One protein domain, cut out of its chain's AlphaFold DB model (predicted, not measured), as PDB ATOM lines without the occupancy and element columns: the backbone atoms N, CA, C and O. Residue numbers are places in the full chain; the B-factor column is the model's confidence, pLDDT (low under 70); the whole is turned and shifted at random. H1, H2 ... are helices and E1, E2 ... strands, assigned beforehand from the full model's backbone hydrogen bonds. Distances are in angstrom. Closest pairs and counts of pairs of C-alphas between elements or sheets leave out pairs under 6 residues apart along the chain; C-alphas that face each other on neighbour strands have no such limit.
ATOM      1  N   GLN A 237     -22.021  31.012   4.158       85.25
ATOM      2  CA  GLN A 237     -21.537  29.684   4.520       85.25
ATOM      3  C   GLN A 237     -20.824  29.630   5.882       85.25
ATOM      4  O   GLN A 237     -21.011  28.657   6.608       85.25
ATOM      5  N   GLU A 238     -20.039  30.643   6.265       84.44
ATOM      6  CA  GLU A 238     -19.290  30.615   7.535       84.44
ATOM      7  C   GLU A 238     -20.198  30.863   8.745       84.44
ATOM      8  O   GLU A 238     -20.083  30.169   9.756       84.44
ATOM      9  N   ILE A 239     -21.179  31.771   8.625       86.12
ATOM     10  CA  ILE A 239     -22.215  31.940   9.660       86.12
ATOM     11  C   ILE A 239     -22.979  30.629   9.838       86.12
ATOM     12  O   ILE A 239     -23.176  30.180  10.965       86.12
ATOM     13  N   ALA A 240     -23.383  30.001   8.729       88.56
ATOM     14  CA  ALA A 240     -24.117  28.744   8.766       88.56
ATOM     15  C   ALA A 240     -23.303  27.636   9.455       88.56
ATOM     16  O   ALA A 240     -23.834  26.937  10.311       88.56
ATOM     17  N   LYS A 241     -21.998  27.510   9.161       91.94
ATOM     18  CA  LYS A 241     -21.106  26.570   9.865       91.94
ATOM     19  C   LYS A 241     -21.025  26.860  11.365       91.94
ATOM     20  O   LYS A 241     -21.116  25.931  12.167       91.94
ATOM     21  N   LEU A 242     -20.868  28.128  11.753       89.44
ATOM     22  CA  LEU A 242     -20.810  28.520  13.164       89.44
ATOM     23  C   LEU A 242     -22.120  28.208  13.891       89.44
ATOM     24  O   LEU A 242     -22.070  27.626  14.973       89.44
ATOM     25  N   LEU A 243     -23.271  28.521  13.295       90.44
ATOM     26  CA  LEU A 243     -24.580  28.206  13.868       90.44
ATOM     27  C   LEU A 243     -24.830  26.697  13.942       90.44
ATOM     28  O   LEU A 243     -25.274  26.212  14.978       90.44
ATOM     29  N   ASN A 244     -24.441  25.934  12.918       92.56
ATOM     30  CA  ASN A 244     -24.502  24.470  12.956       92.56
ATOM     31  C   ASN A 244     -23.640  23.891  14.088       92.56
ATOM     32  O   ASN A 244     -24.016  22.905  14.713       92.56
ATOM     33  N   SER A 245     -22.515  24.532  14.430       93.31
ATOM     34  CA  SER A 245     -21.704  24.124  15.587       93.31
ATOM     35  C   SER A 245     -22.390  24.352  16.945       93.31
ATOM     36  O   SER A 245     -21.921  23.830  17.956       93.31
ATOM     37  N   LEU A 246     -23.484  25.123  16.982       92.06
ATOM     38  CA  LEU A 246     -24.305  25.373  18.171       92.06
ATOM     39  C   LEU A 246     -25.525  24.446  18.264       92.06
ATOM     40  O   LEU A 246     -26.240  24.514  19.261       92.06
ATOM     41  N   SER A 247     -25.747  23.567  17.281       93.38
ATOM     42  CA  SER A 247     -26.942  22.718  17.169       93.38
ATOM     43  C   SER A 247     -27.296  21.988  18.468       93.38
ATOM     44  O   SER A 247     -28.378  22.186  19.008       93.38
ATOM     45  N   THR A 248     -26.348  21.243  19.045       92.19
ATOM     46  CA  THR A 248     -26.559  20.495  20.299       92.19
ATOM     47  C   THR A 248     -26.911  21.403  21.482       92.19
ATOM     48  O   THR A 248     -27.732  21.049  22.318       92.19
ATOM     49  N   GLN A 249     -26.333  22.608  21.555       92.12
ATOM     50  CA  GLN A 249     -26.654  23.550  22.636       92.12
ATOM     51  C   GLN A 249     -28.060  24.133  22.478       92.12
ATOM     52  O   GLN A 249     -28.759  24.339  23.467       92.12
ATOM     53  N   ILE A 250     -28.473  24.393  21.236       91.56
ATOM     54  CA  ILE A 250     -29.821  24.864  20.922       91.56
ATOM     55  C   ILE A 250     -30.848  23.787  21.284       91.56
ATOM     56  O   ILE A 250     -31.861  24.115  21.899       91.56
ATOM     57  N   GLU A 251     -30.576  22.514  20.981       91.56
ATOM     58  CA  GLU A 251     -31.422  21.388  21.403       91.56
ATOM     59  C   GLU A 251     -31.585  21.329  22.927       91.56
ATOM     60  O   GLU A 251     -32.715  21.265  23.421       91.56
ATOM     61  N   ASP A 252     -30.482  21.438  23.675       92.06
ATOM     62  CA  ASP A 252     -30.503  21.466  25.142       92.06
ATOM     63  C   ASP A 252     -31.354  22.628  25.678       92.06
ATOM     64  O   ASP A 252     -32.133  22.458  26.623       92.06
ATOM     65  N   TRP A 253     -31.252  23.817  25.077       94.44
ATOM     66  CA  TRP A 253     -32.067  24.968  25.472       94.44
ATOM     67  C   TRP A 253     -33.545  24.767  25.152       94.44
ATOM     68  O   TRP A 253     -34.389  25.021  26.012       94.44
ATOM     69  N   LEU A 254     -33.875  24.282  23.952       90.00
ATOM     70  CA  LEU A 254     -35.254  23.989  23.561       90.00
ATOM     71  C   LEU A 254     -35.896  22.975  24.512       90.00
ATOM     72  O   LEU A 254     -37.046  23.165  24.917       90.00
ATOM     73  N   TYR A 255     -35.139  21.953  24.922       91.06
ATOM     74  CA  TYR A 255     -35.562  20.981  25.926       91.06
ATOM     75  C   TYR A 255     -35.760  21.619  27.304       91.06
ATOM     76  O   TYR A 255     -36.827  21.471  27.904       91.06
ATOM     77  N   LYS A 256     -34.773  22.384  27.789       90.12
ATOM     78  CA  LYS A 256     -34.822  23.059  29.097       90.12
ATOM     79  C   LYS A 256     -36.026  23.996  29.220       90.12
ATOM     80  O   LYS A 256     -36.673  24.029  30.266       90.12
ATOM     81  N   PHE A 257     -36.345  24.730  28.157       86.62
ATOM     82  CA  PHE A 257     -37.468  25.666  28.118       86.62
ATOM     83  C   PHE A 257     -38.799  25.029  27.685       86.62
ATOM     84  O   PHE A 257     -39.807  25.728  27.623       86.62
ATOM     85  N   LYS A 258     -38.834  23.718  27.406       90.00
ATOM     86  CA  LYS A 258     -40.036  22.989  26.963       90.00
ATOM     87  C   LYS A 258     -40.684  23.581  25.695       90.00
ATOM     88  O   LYS A 258     -41.905  23.548  25.549       90.00
ATOM     89  N   ILE A 259     -39.873  24.129  24.785       82.94
ATOM     90  CA  ILE A 259     -40.308  24.747  23.508       82.94
ATOM     91  C   ILE A 259     -40.310  23.722  22.355       82.94
ATOM     92  O   ILE A 259     -40.874  23.935  21.283       82.94
ATOM     93  N   ASN A 260     -39.708  22.561  22.587       72.31
ATOM     94  CA  ASN A 260     -39.462  21.479  21.637       72.31
ATOM     95  C   ASN A 260     -40.720  20.851  20.996       72.31
ATOM     96  O   ASN A 260     -40.593  20.043  20.082       72.31
ATOM     97  N   SER A 261     -41.933  21.232  21.408       70.88
ATOM     98  CA  SER A 261     -43.167  20.851  20.705       70.88
ATOM     99  C   SER A 261     -43.428  21.678  19.439       70.88
ATOM    100  O   SER A 261     -44.144  21.221  18.552       70.88
ATOM    101  N   THR A 262     -42.874  22.893  19.357       73.44
ATOM    102  CA  THR A 262     -43.216  23.888  18.324       73.44
ATOM    103  C   THR A 262     -42.031  24.375  17.507       73.44
ATOM    104  O   THR A 262     -42.254  24.861  16.407       73.44
ATOM    105  N   TYR A 263     -40.794  24.189  17.963       82.44
ATOM    106  CA  TYR A 263     -39.583  24.582  17.232       82.44
ATOM    107  C   TYR A 263     -38.559  23.448  17.260       82.44
ATOM    108  O   TYR A 263     -38.334  22.854  18.317       82.44
ATOM    109  N   THR A 264     -37.966  23.136  16.107       89.94
ATOM    110  CA  THR A 264     -36.778  22.276  16.030       89.94
ATOM    111  C   THR A 264     -35.514  23.126  16.155       89.94
ATOM    112  O   THR A 264     -35.566  24.353  16.075       89.94
ATOM    113  N   HIS A 265     -34.358  22.502  16.384       89.19
ATOM    114  CA  HIS A 265     -33.109  23.258  16.447       89.19
ATOM    115  C   HIS A 265     -32.734  23.841  15.073       89.19
ATOM    116  O   HIS A 265     -32.159  24.926  15.024       89.19
ATOM    117  N   GLU A 266     -33.102  23.180  13.968       90.94
ATOM    118  CA  GLU A 266     -32.907  23.703  12.614       90.94
ATOM    119  C   GLU A 266     -33.738  24.966  12.365       90.94
ATOM    120  O   GLU A 266     -33.213  25.912  11.777       90.94
ATOM    121  N   ASP A 267     -34.981  25.014  12.871       88.12
ATOM    122  CA  ASP A 267     -35.836  26.212  12.817       88.12
ATOM    123  C   ASP A 267     -35.113  27.405  13.479       88.12
ATOM    124  O   ASP A 267     -34.954  28.471  12.884       88.12
ATOM    125  N   ILE A 268     -34.573  27.196  14.687       89.81
ATOM    126  CA  ILE A 268     -33.834  28.230  15.429       89.81
ATOM    127  C   ILE A 268     -32.557  28.653  14.698       89.81
ATOM    128  O   ILE A 268     -32.258  29.845  14.621       89.81
ATOM    129  N   ILE A 269     -31.790  27.698  14.166       89.44
ATOM    130  CA  ILE A 269     -30.578  27.992  13.391       89.44
ATOM    131  C   ILE A 269     -30.927  28.864  12.186       89.44
ATOM    132  O   ILE A 269     -30.235  29.852  11.932       89.44
ATOM    133  N   HIS A 270     -31.997  28.526  11.465       90.31
ATOM    134  CA  HIS A 270     -32.446  29.274  10.298       90.31
ATOM    135  C   HIS A 270     -32.879  30.699  10.660       90.31
ATOM    136  O   HIS A 270     -32.431  31.657  10.026       90.31
ATOM    137  N   ASP A 271     -33.676  30.863  11.711       89.44
ATOM    138  CA  ASP A 271     -34.151  32.176  12.150       89.44
ATOM    139  C   ASP A 271     -33.005  33.079  12.615       89.44
ATOM    140  O   ASP A 271     -32.907  34.243  12.211       89.44
ATOM    141  N   VAL A 272     -32.092  32.539  13.429       88.81
ATOM    142  CA  VAL A 272     -30.910  33.272  13.898       88.81
ATOM    143  C   VAL A 272     -30.006  33.629  12.720       88.81
ATOM    144  O   VAL A 272     -29.483  34.742  12.658       88.81
ATOM    145  N   PHE A 273     -29.851  32.727  11.751       89.69
ATOM    146  CA  PHE A 273     -29.111  32.998  10.525       89.69
ATOM    147  C   PHE A 273     -29.711  34.176   9.746       89.69
ATOM    148  O   PHE A 273     -28.990  35.120   9.413       89.69
ATOM    149  N   LEU A 274     -31.028  34.173   9.515       86.38
ATOM    150  CA  LEU A 274     -31.727  35.269   8.840       86.38
ATOM    151  C   LEU A 274     -31.632  36.587   9.618       86.38
ATOM    152  O   LEU A 274     -31.472  37.649   9.012       86.38
ATOM    153  N   LEU A 275     -31.707  36.538  10.950       87.81
ATOM    154  CA  LEU A 275     -31.537  37.708  11.809       87.81
ATOM    155  C   LEU A 275     -30.145  38.324  11.631       87.81
ATOM    156  O   LEU A 275     -30.031  39.532  11.426       87.81
ATOM    157  N   VAL A 276     -29.092  37.505  11.671       85.44
ATOM    158  CA  VAL A 276     -27.708  37.970  11.500       85.44
ATOM    159  C   VAL A 276     -27.492  38.537  10.096       85.44
ATOM    160  O   VAL A 276     -26.905  39.612   9.972       85.44
ATOM    161  N   LEU A 277     -28.020  37.890   9.050       84.19
ATOM    162  CA  LEU A 277     -27.956  38.421   7.684       84.19
ATOM    163  C   LEU A 277     -28.617  39.797   7.571       84.19
ATOM    164  O   LEU A 277     -28.000  40.720   7.046       84.19
ATOM    165  N   LYS A 278     -29.813  39.979   8.142       85.56
ATOM    166  CA  LYS A 278     -30.485  41.288   8.161       85.56
ATOM    167  C   LYS A 278     -29.655  42.352   8.879       85.56
ATOM    168  O   LYS A 278     -29.601  43.492   8.432       85.56
ATOM    169  N   LEU A 279     -28.992  42.011   9.984       83.44
ATOM    170  CA  LEU A 279     -28.120  42.955  10.694       83.44
ATOM    171  C   LEU A 279     -26.916  43.388   9.843       83.44
ATOM    172  O   LEU A 279     -26.515  44.552   9.910       83.44
ATOM    173  N   ILE A 280     -26.375  42.481   9.028       81.88
ATOM    174  CA  ILE A 280     -25.303  42.779   8.071       81.88
ATOM    175  C   ILE A 280     -25.830  43.657   6.932       81.88
ATOM    176  O   ILE A 280     -25.227  44.682   6.629       81.88
ATOM    177  N   GLU A 281     -26.981  43.311   6.348       79.56
ATOM    178  CA  GLU A 281     -27.629  44.085   5.277       79.56
ATOM    179  C   GLU A 281     -27.962  45.515   5.712       79.56
ATOM    180  O   GLU A 281     -27.753  46.464   4.959       79.56
ATOM    181  N   PHE A 282     -28.415  45.698   6.955       79.75
ATOM    182  CA  PHE A 282     -28.657  47.024   7.528       79.75
ATOM    183  C   PHE A 282     -27.377  47.777   7.903       79.75
ATOM    184  O   PHE A 282     -27.454  48.876   8.450       79.75
ATOM    185  N   GLY A 283     -26.201  47.193   7.659       80.00
ATOM    186  CA  GLY A 283     -24.921  47.785   8.013       80.00
ATOM    187  C   GLY A 283     -24.753  47.982   9.516       80.00
ATOM    188  O   GLY A 283     -23.929  48.795   9.916       80.00
ATOM    189  N   LYS A 284     -25.520  47.269  10.352       81.75
ATOM    190  CA  LYS A 284     -25.338  47.257  11.814       81.75
ATOM    191  C   LYS A 284     -24.171  46.374  12.223       81.75
ATOM    192  O   LYS A 284     -23.695  46.474  13.348       81.75
ATOM    193  N   ILE A 285     -23.727  45.501  11.327       83.19
ATOM    194  CA  ILE A 285     -22.621  44.586  11.542       83.19
ATOM    195  C   ILE A 285     -21.712  44.604  10.311       83.19
ATOM    196  O   ILE A 285     -22.173  44.428   9.188       83.19
ATOM    197  N   GLU A 286     -20.415  44.791  10.531       81.31
ATOM    198  CA  GLU A 286     -19.357  44.536   9.561       81.31
ATOM    199  C   GLU A 286     -18.670  43.207   9.863       81.31
ATOM    200  O   GLU A 286     -18.558  42.772  11.008       81.31
ATOM    201  N   SER A 287     -18.178  42.565   8.817       75.81
ATOM    202  CA  SER A 287     -17.519  41.270   8.890       75.81
ATOM    203  C   SER A 287     -16.118  41.347   8.314       75.81
ATOM    204  O   SER A 287     -15.952  41.831   7.194       75.81
ATOM    205  N   HIS A 288     -15.136  40.797   9.020       77.50
ATOM    206  CA  HIS A 288     -13.771  40.666   8.521       77.50
ATOM    207  C   HIS A 288     -13.328  39.198   8.537       77.50
ATOM    208  O   HIS A 288     -13.507  38.487   9.529       77.50
ATOM    209  N   PHE A 289     -12.723  38.767   7.428       73.56
ATOM    210  CA  PHE A 289     -12.201  37.413   7.217       73.56
ATOM    211  C   PHE A 289     -10.674  37.432   7.165       73.56
ATOM    212  O   PHE A 289     -10.097  38.433   6.727       73.56
ATOM    213  N   ASN A 290     -10.013  36.338   7.564       77.62
ATOM    214  CA  ASN A 290      -8.607  36.143   7.176       77.62
ATOM    215  C   ASN A 290      -8.497  35.864   5.670       77.62
ATOM    216  O   ASN A 290      -9.473  35.714   4.934       77.62
ATOM    217  N   VAL A 291      -7.241  35.769   5.238       74.50
ATOM    218  CA  VAL A 291      -6.817  35.315   3.914       74.50
ATOM    219  C   VAL A 291      -7.392  33.933   3.567       74.50
ATOM    220  O   VAL A 291      -7.688  33.689   2.399       74.50
ATOM    221  N   ASP A 292      -7.614  33.076   4.568       76.88
ATOM    222  CA  ASP A 292      -8.153  31.721   4.407       76.88
ATOM    223  C   ASP A 292      -9.692  31.681   4.320       76.88
ATOM    224  O   ASP A 292     -10.279  30.631   4.061       76.88
ATOM    225  N   GLY A 293     -10.361  32.830   4.478       72.12
ATOM    226  CA  GLY A 293     -11.817  32.949   4.409       72.12
ATOM    227  C   GLY A 293     -12.554  32.576   5.698       72.12
ATOM    228  O   GLY A 293     -13.781  32.532   5.689       72.12
ATOM    229  N   GLU A 294     -11.846  32.346   6.802       74.00
ATOM    230  CA  GLU A 294     -12.431  32.130   8.123       74.00
ATOM    231  C   GLU A 294     -12.864  33.456   8.751       74.00
ATOM    232  O   GLU A 294     -12.195  34.492   8.633       74.00
ATOM    233  N   LEU A 295     -14.005  33.419   9.440       73.06
ATOM    234  CA  LEU A 295     -14.559  34.581  10.119       73.06
ATOM    235  C   LEU A 295     -13.708  34.947  11.338       73.06
ATOM    236  O   LEU A 295     -13.714  34.242  12.346       73.06
ATOM    237  N   LEU A 296     -13.018  36.082  11.257       68.25
ATOM    238  CA  LEU A 296     -12.072  36.523  12.283       68.25
ATOM    239  C   LEU A 296     -12.686  37.526  13.245       68.25
ATOM    240  O   LEU A 296     -12.430  37.480  14.444       68.25
ATOM    241  N   LEU A 297     -13.484  38.448  12.704       72.81
ATOM    242  CA  LEU A 297     -14.028  39.562  13.460       72.81
ATOM    243  C   LEU A 297     -15.416  39.911  12.946       72.81
ATOM    244  O   LEU A 297     -15.629  40.078  11.743       72.81
ATOM    245  N   ILE A 298     -16.344  40.079  13.878       76.69
ATOM    246  CA  ILE A 298     -17.612  40.754  13.629       76.69
ATOM    247  C   ILE A 298     -17.491  42.118  14.311       76.69
ATOM    248  O   ILE A 298     -17.053  42.194  15.452       76.69
ATOM    249  N   ARG A 299     -17.829  43.218  13.649       76.19
ATOM    250  CA  ARG A 299     -17.802  44.550  14.256       76.19
ATOM    251  C   ARG A 299     -19.202  45.128  14.243       76.19
ATOM    252  O   ARG A 299     -19.813  45.205  13.185       76.19
ATOM    253  N   ILE A 300     -19.722  45.528  15.396       75.25
ATOM    254  CA  ILE A 300     -21.015  46.212  15.446       75.25
ATOM    255  C   ILE A 300     -20.779  47.658  14.995       75.25
ATOM    256  O   ILE A 300     -19.894  48.350  15.496       75.25
ATOM    257  N   LYS A 301     -21.534  48.105  13.996       66.50
ATOM    258  CA  LYS A 301     -21.527  49.482  13.503       66.50
ATOM    259  C   LYS A 301     -22.506  50.303  14.345       66.50
ATOM    260  O   LYS A 301     -23.689  49.977  14.419       66.50
ATOM    261  N   GLY A 302     -22.007  51.361  14.979       68.88
ATOM    262  CA  GLY A 302     -22.755  52.240  15.884       68.88
ATOM    263  C   GLY A 302     -21.818  52.951  16.866       68.88
ATOM    264  O   GLY A 302     -20.601  52.947  16.666       68.88
ATOM    265  N   ASP A 303     -22.374  53.538  17.929       52.31
ATOM    266  CA  ASP A 303     -21.590  54.209  18.984       52.31
ATOM    267  C   ASP A 303     -20.709  53.223  19.768       52.31
ATOM    268  O   ASP A 303     -19.599  53.552  20.185       52.31
ATOM    269  N   LEU A 304     -21.155  51.969  19.868       54.62
ATOM    270  CA  LEU A 304     -20.375  50.839  20.365       54.62
ATOM    271  C   LEU A 304     -19.432  50.351  19.254       54.62
ATOM    272  O   LEU A 304     -19.689  49.351  18.590       54.62
ATOM    273  N   LYS A 305     -18.337  51.082  19.017       63.31
ATOM    274  CA  LYS A 305     -17.320  50.772  17.984       63.31
ATOM    275  C   LYS A 305     -16.444  49.551  18.298       63.31
ATOM    276  O   LYS A 305     -15.437  49.324  17.606       63.31
ATOM    277  N   GLU A 306     -16.784  48.804  19.341       74.12
ATOM    278  CA  GLU A 306     -15.977  47.703  19.834       74.12
ATOM    279  C   GLU A 306     -16.109  46.480  18.919       74.12
ATOM    280  O   GLU A 306     -17.214  46.078  18.540       74.12
ATOM    281  N   PRO A 307     -14.981  45.896  18.492       78.81
ATOM    282  CA  PRO A 307     -15.014  44.675  17.715       78.81
ATOM    283  C   PRO A 307     -15.449  43.492  18.591       78.81
ATOM    284  O   PRO A 307     -14.965  43.320  19.707       78.81
ATOM    285  N   ILE A 308     -16.313  42.627  18.062       82.44
ATOM    286  CA  ILE A 308     -16.644  41.343  18.682       82.44
ATOM    287  C   ILE A 308     -15.444  40.417  18.483       82.44
ATOM    288  O   ILE A 308     -15.230  39.857  17.405       82.44
ATOM    289  N   ILE A 309     -14.672  40.256  19.555       80.50
ATOM    290  CA  ILE A 309     -13.437  39.462  19.590       80.50
ATOM    291  C   ILE A 309     -13.728  37.966  19.385       80.50
ATOM    292  O   ILE A 309     -12.915  37.245  18.815       80.50
ATOM    293  N   ASN A 310     -14.898  37.491  19.827       84.44
ATOM    294  CA  ASN A 310     -15.296  36.087  19.728       84.44
ATOM    295  C   ASN A 310     -16.668  35.939  19.038       84.44
ATOM    296  O   ASN A 310     -17.700  35.878  19.716       84.44
ATOM    297  N   PRO A 311     -16.696  35.856  17.691       85.06
ATOM    298  CA  PRO A 311     -17.922  35.699  16.909       85.06
ATOM    299  C   PRO A 311     -18.781  34.508  17.338       85.06
ATOM    300  O   PRO A 311     -20.007  34.596  17.352       85.06
ATOM    301  N   LYS A 312     -18.144  33.397  17.728       86.81
ATOM    302  CA  LYS A 312     -18.839  32.182  18.164       86.81
ATOM    303  C   LYS A 312     -19.573  32.395  19.487       86.81
ATOM    304  O   LYS A 312     -20.733  32.006  19.601       86.81
ATOM    305  N   ALA A 313     -18.921  33.011  20.474       86.06
ATOM    306  CA  ALA A 313     -19.552  33.337  21.753       86.06
ATOM    307  C   ALA A 313     -20.706  34.331  21.567       86.06
ATOM    308  O   ALA A 313     -21.778  34.137  22.130       86.06
ATOM    309  N   TRP A 314     -20.523  35.338  20.712       89.06
ATOM    310  CA  TRP A 314     -21.582  36.290  20.396       89.06
ATOM    311  C   TRP A 314     -22.787  35.623  19.717       89.06
ATOM    312  O   TRP A 314     -23.912  35.798  20.177       89.06
ATOM    313  N   LEU A 315     -22.570  34.786  18.692       89.25
ATOM    314  CA  LEU A 315     -23.649  34.026  18.043       89.25
ATOM    315  C   LEU A 315     -24.373  33.102  19.026       89.25
ATOM    316  O   LEU A 315     -25.597  32.995  18.974       89.25
ATOM    317  N   ARG A 316     -23.638  32.475  19.952       90.62
ATOM    318  CA  ARG A 316     -24.215  31.675  21.037       90.62
ATOM    319  C   ARG A 316     -25.162  32.510  21.899       90.62
ATOM    320  O   ARG A 316     -26.275  32.066  22.160       90.62
ATOM    321  N   THR A 317     -24.754  33.716  22.292       89.19
ATOM    322  CA  THR A 317     -25.593  34.651  23.059       89.19
ATOM    323  C   THR A 317     -26.827  35.091  22.272       89.19
ATOM    324  O   THR A 317     -27.927  35.102  22.821       89.19
ATOM    325  N   VAL A 318     -26.680  35.403  20.978       89.00
ATOM    326  CA  VAL A 318     -27.811  35.766  20.107       89.00
ATOM    327  C   VAL A 318     -28.815  34.615  20.013       89.00
ATOM    328  O   VAL A 318     -30.004  34.831  20.242       89.00
ATOM    329  N   ALA A 319     -28.349  33.393  19.744       91.44
ATOM    330  CA  ALA A 319     -29.205  32.212  19.655       91.44
ATOM    331  C   ALA A 319     -29.907  31.907  20.986       91.44
ATOM    332  O   ALA A 319     -31.113  31.666  21.008       91.44
ATOM    333  N   PHE A 320     -29.185  31.984  22.106       90.69
ATOM    334  CA  PHE A 320     -29.766  31.797  23.435       90.69
ATOM    335  C   PHE A 320     -30.863  32.826  23.733       90.69
ATOM    336  O   PHE A 320     -31.957  32.464  24.169       90.69
ATOM    337  N   ASN A 321     -30.597  34.106  23.461       88.38
ATOM    338  CA  ASN A 321     -31.568  35.178  23.664       88.38
ATOM    339  C   ASN A 321     -32.797  35.020  22.767       88.38
ATOM    340  O   ASN A 321     -33.908  35.284  23.224       88.38
ATOM    341  N   TYR A 322     -32.615  34.544  21.533       90.38
ATOM    342  CA  TYR A 322     -33.716  34.225  20.631       90.38
ATOM    343  C   TYR A 322     -34.613  33.122  21.209       90.38
ATOM    344  O   TYR A 322     -35.810  33.334  21.392       90.38
ATOM    345  N   VAL A 323     -34.030  31.988  21.620       89.94
ATOM    346  CA  VAL A 323     -34.765  30.884  22.268       89.94
ATOM    347  C   VAL A 323     -35.472  31.359  23.542       89.94
ATOM    348  O   VAL A 323     -36.626  31.008  23.789       89.94
ATOM    349  N   ARG A 324     -34.820  32.206  24.347       87.75
ATOM    350  CA  ARG A 324     -35.432  32.785  25.549       87.75
ATOM    351  C   ARG A 324     -36.600  33.715  25.212       87.75
ATOM    352  O   ARG A 324     -37.581  33.738  25.954       87.75
ATOM    353  N   GLY A 325     -36.509  34.469  24.117       85.00
ATOM    354  CA  GLY A 325     -37.599  35.279  23.572       85.00
ATOM    355  C   GLY A 325     -38.808  34.421  23.206       85.00
ATOM    356  O   GLY A 325     -39.896  34.660  23.726       85.00
ATOM    357  N   LEU A 326     -38.587  33.347  22.442       85.88
ATOM    358  CA  LEU A 326     -39.630  32.375  22.099       85.88
ATOM    359  C   LEU A 326     -40.271  31.755  23.344       85.88
ATOM    360  O   LEU A 326     -41.491  31.635  23.419       85.88
ATOM    361  N   HIS A 327     -39.472  31.407  24.358       86.88
ATOM    362  CA  HIS A 327     -40.000  30.896  25.623       86.88
ATOM    363  C   HIS A 327     -40.898  31.920  26.320       86.88
ATOM    364  O   HIS A 327     -41.951  31.560  26.837       86.88
ATOM    365  N   ARG A 328     -40.500  33.198  26.348       82.06
ATOM    366  CA  ARG A 328     -41.304  34.274  26.948       82.06
ATOM    367  C   ARG A 328     -42.615  34.466  26.204       82.06
ATOM    368  O   ARG A 328     -43.642  34.632  26.850       82.06
ATOM    369  N   GLU A 329     -42.595  34.431  24.878       77.31
ATOM    370  CA  GLU A 329     -43.810  34.513  24.067       77.31
ATOM    371  C   GLU A 329     -44.717  33.313  24.315       77.31
ATOM    372  O   GLU A 329     -45.884  33.491  24.659       77.31
ATOM    373  N   TYR A 330     -44.168  32.100  24.262       81.06
ATOM    374  CA  TYR A 330     -44.893  30.879  24.594       81.06
ATOM    375  C   TYR A 330     -45.514  30.960  25.992       81.06
ATOM    376  O   TYR A 330     -46.711  30.725  26.151       81.06
ATOM    377  N   LYS A 331     -44.736  31.372  26.998       77.31
ATOM    378  CA  LYS A 331     -45.199  31.531  28.378       77.31
ATOM    379  C   LYS A 331     -46.273  32.611  28.497       77.31
ATOM    380  O   LYS A 331     -47.268  32.365  29.164       77.31
ATOM    381  N   ARG A 332     -46.160  33.745  27.792       73.50
ATOM    382  CA  ARG A 332     -47.248  34.739  27.708       73.50
ATOM    383  C   ARG A 332     -48.523  34.089  27.176       73.50
ATOM    384  O   ARG A 332     -49.569  34.216  27.793       73.50
ATOM    385  N   PHE A 333     -48.464  33.332  26.086       66.81
ATOM    386  CA  PHE A 333     -49.658  32.656  25.567       66.81
ATOM    387  C   PHE A 333     -50.203  31.571  26.506       66.81
ATOM    388  O   PHE A 333     -51.413  31.322  26.521       66.81
ATOM    389  N   VAL A 334     -49.333  30.913  27.274       66.75
ATOM    390  CA  VAL A 334     -49.728  29.850  28.200       66.75
ATOM    391  C   VAL A 334     -50.364  30.403  29.473       66.75
ATOM    392  O   VAL A 334     -51.452  29.937  29.829       66.75
ATOM    393  N   ASP A 335     -49.714  31.390  30.093       62.69
ATOM    394  CA  ASP A 335     -50.020  31.932  31.421       62.69
ATOM    395  C   ASP A 335     -51.147  32.964  31.418       62.69
ATOM    396  O   ASP A 335     -51.764  33.180  32.462       62.69
ATOM    397  N   ILE A 336     -51.465  33.589  30.275       60.00
ATOM    398  CA  ILE A 336     -52.643  34.459  30.215       60.00
ATOM    399  C   ILE A 336     -53.887  33.566  30.354       60.00
ATOM    400  O   ILE A 336     -54.333  32.900  29.409       60.00
TER     401      ILE A 336
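Overview. This is residues 237 to 336 of the 440 residues of the protein "Sigma-70 family RNA polymerase sigma factor" of Moorea sp. SIO4A1 (UniProt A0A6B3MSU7). What shape? The hairpin of E1 and E2 stands at one end of a helix group in which H3 and long H4 cross and H1 and H2 pack on both. What builds it? The 100 printed residues, mostly helix by class, run through H1, H2, H3, E1, E2, H4. It is only just compact, close to loose, with a radius of gyration of the C-alphas of 14.9 A and spans of 48 by 29 by 20 A.

Along the chain. Which strands? E1 is residues 285 to 289, E2 295 to 300. Which helices? H1 is residues 237 to 244, starting at C-alpha (-21.537, 29.684, 4.520), H2 247 to 256, H3 265 to 281. H4 is 311 to 335, 35.4 A long, ending at C-alpha (-50.020, 31.932, 31.421).

Arrangement. How do strands pair? E1 and E2 are antiparallel; N 286 and O 299, 2.8 A, are within hydrogen-bond range, as is every O i to N i+4 pair in H1 to H4. Which helices meet? H3, with residues 268 to 272 alone, touches H4 at a steep tilt of 63 degrees; the closest C-alphas, Val 272 and Ala 319, are 6.1 A apart.

Size, cuts and confidence. How large? The C-alphas farthest apart, Val 291 and Ile 336, are separated by 52.8 A. Any doubt? The printed part has no cut; pLDDT is under 70 at residues 296, 301 to 305 and 333 to 336.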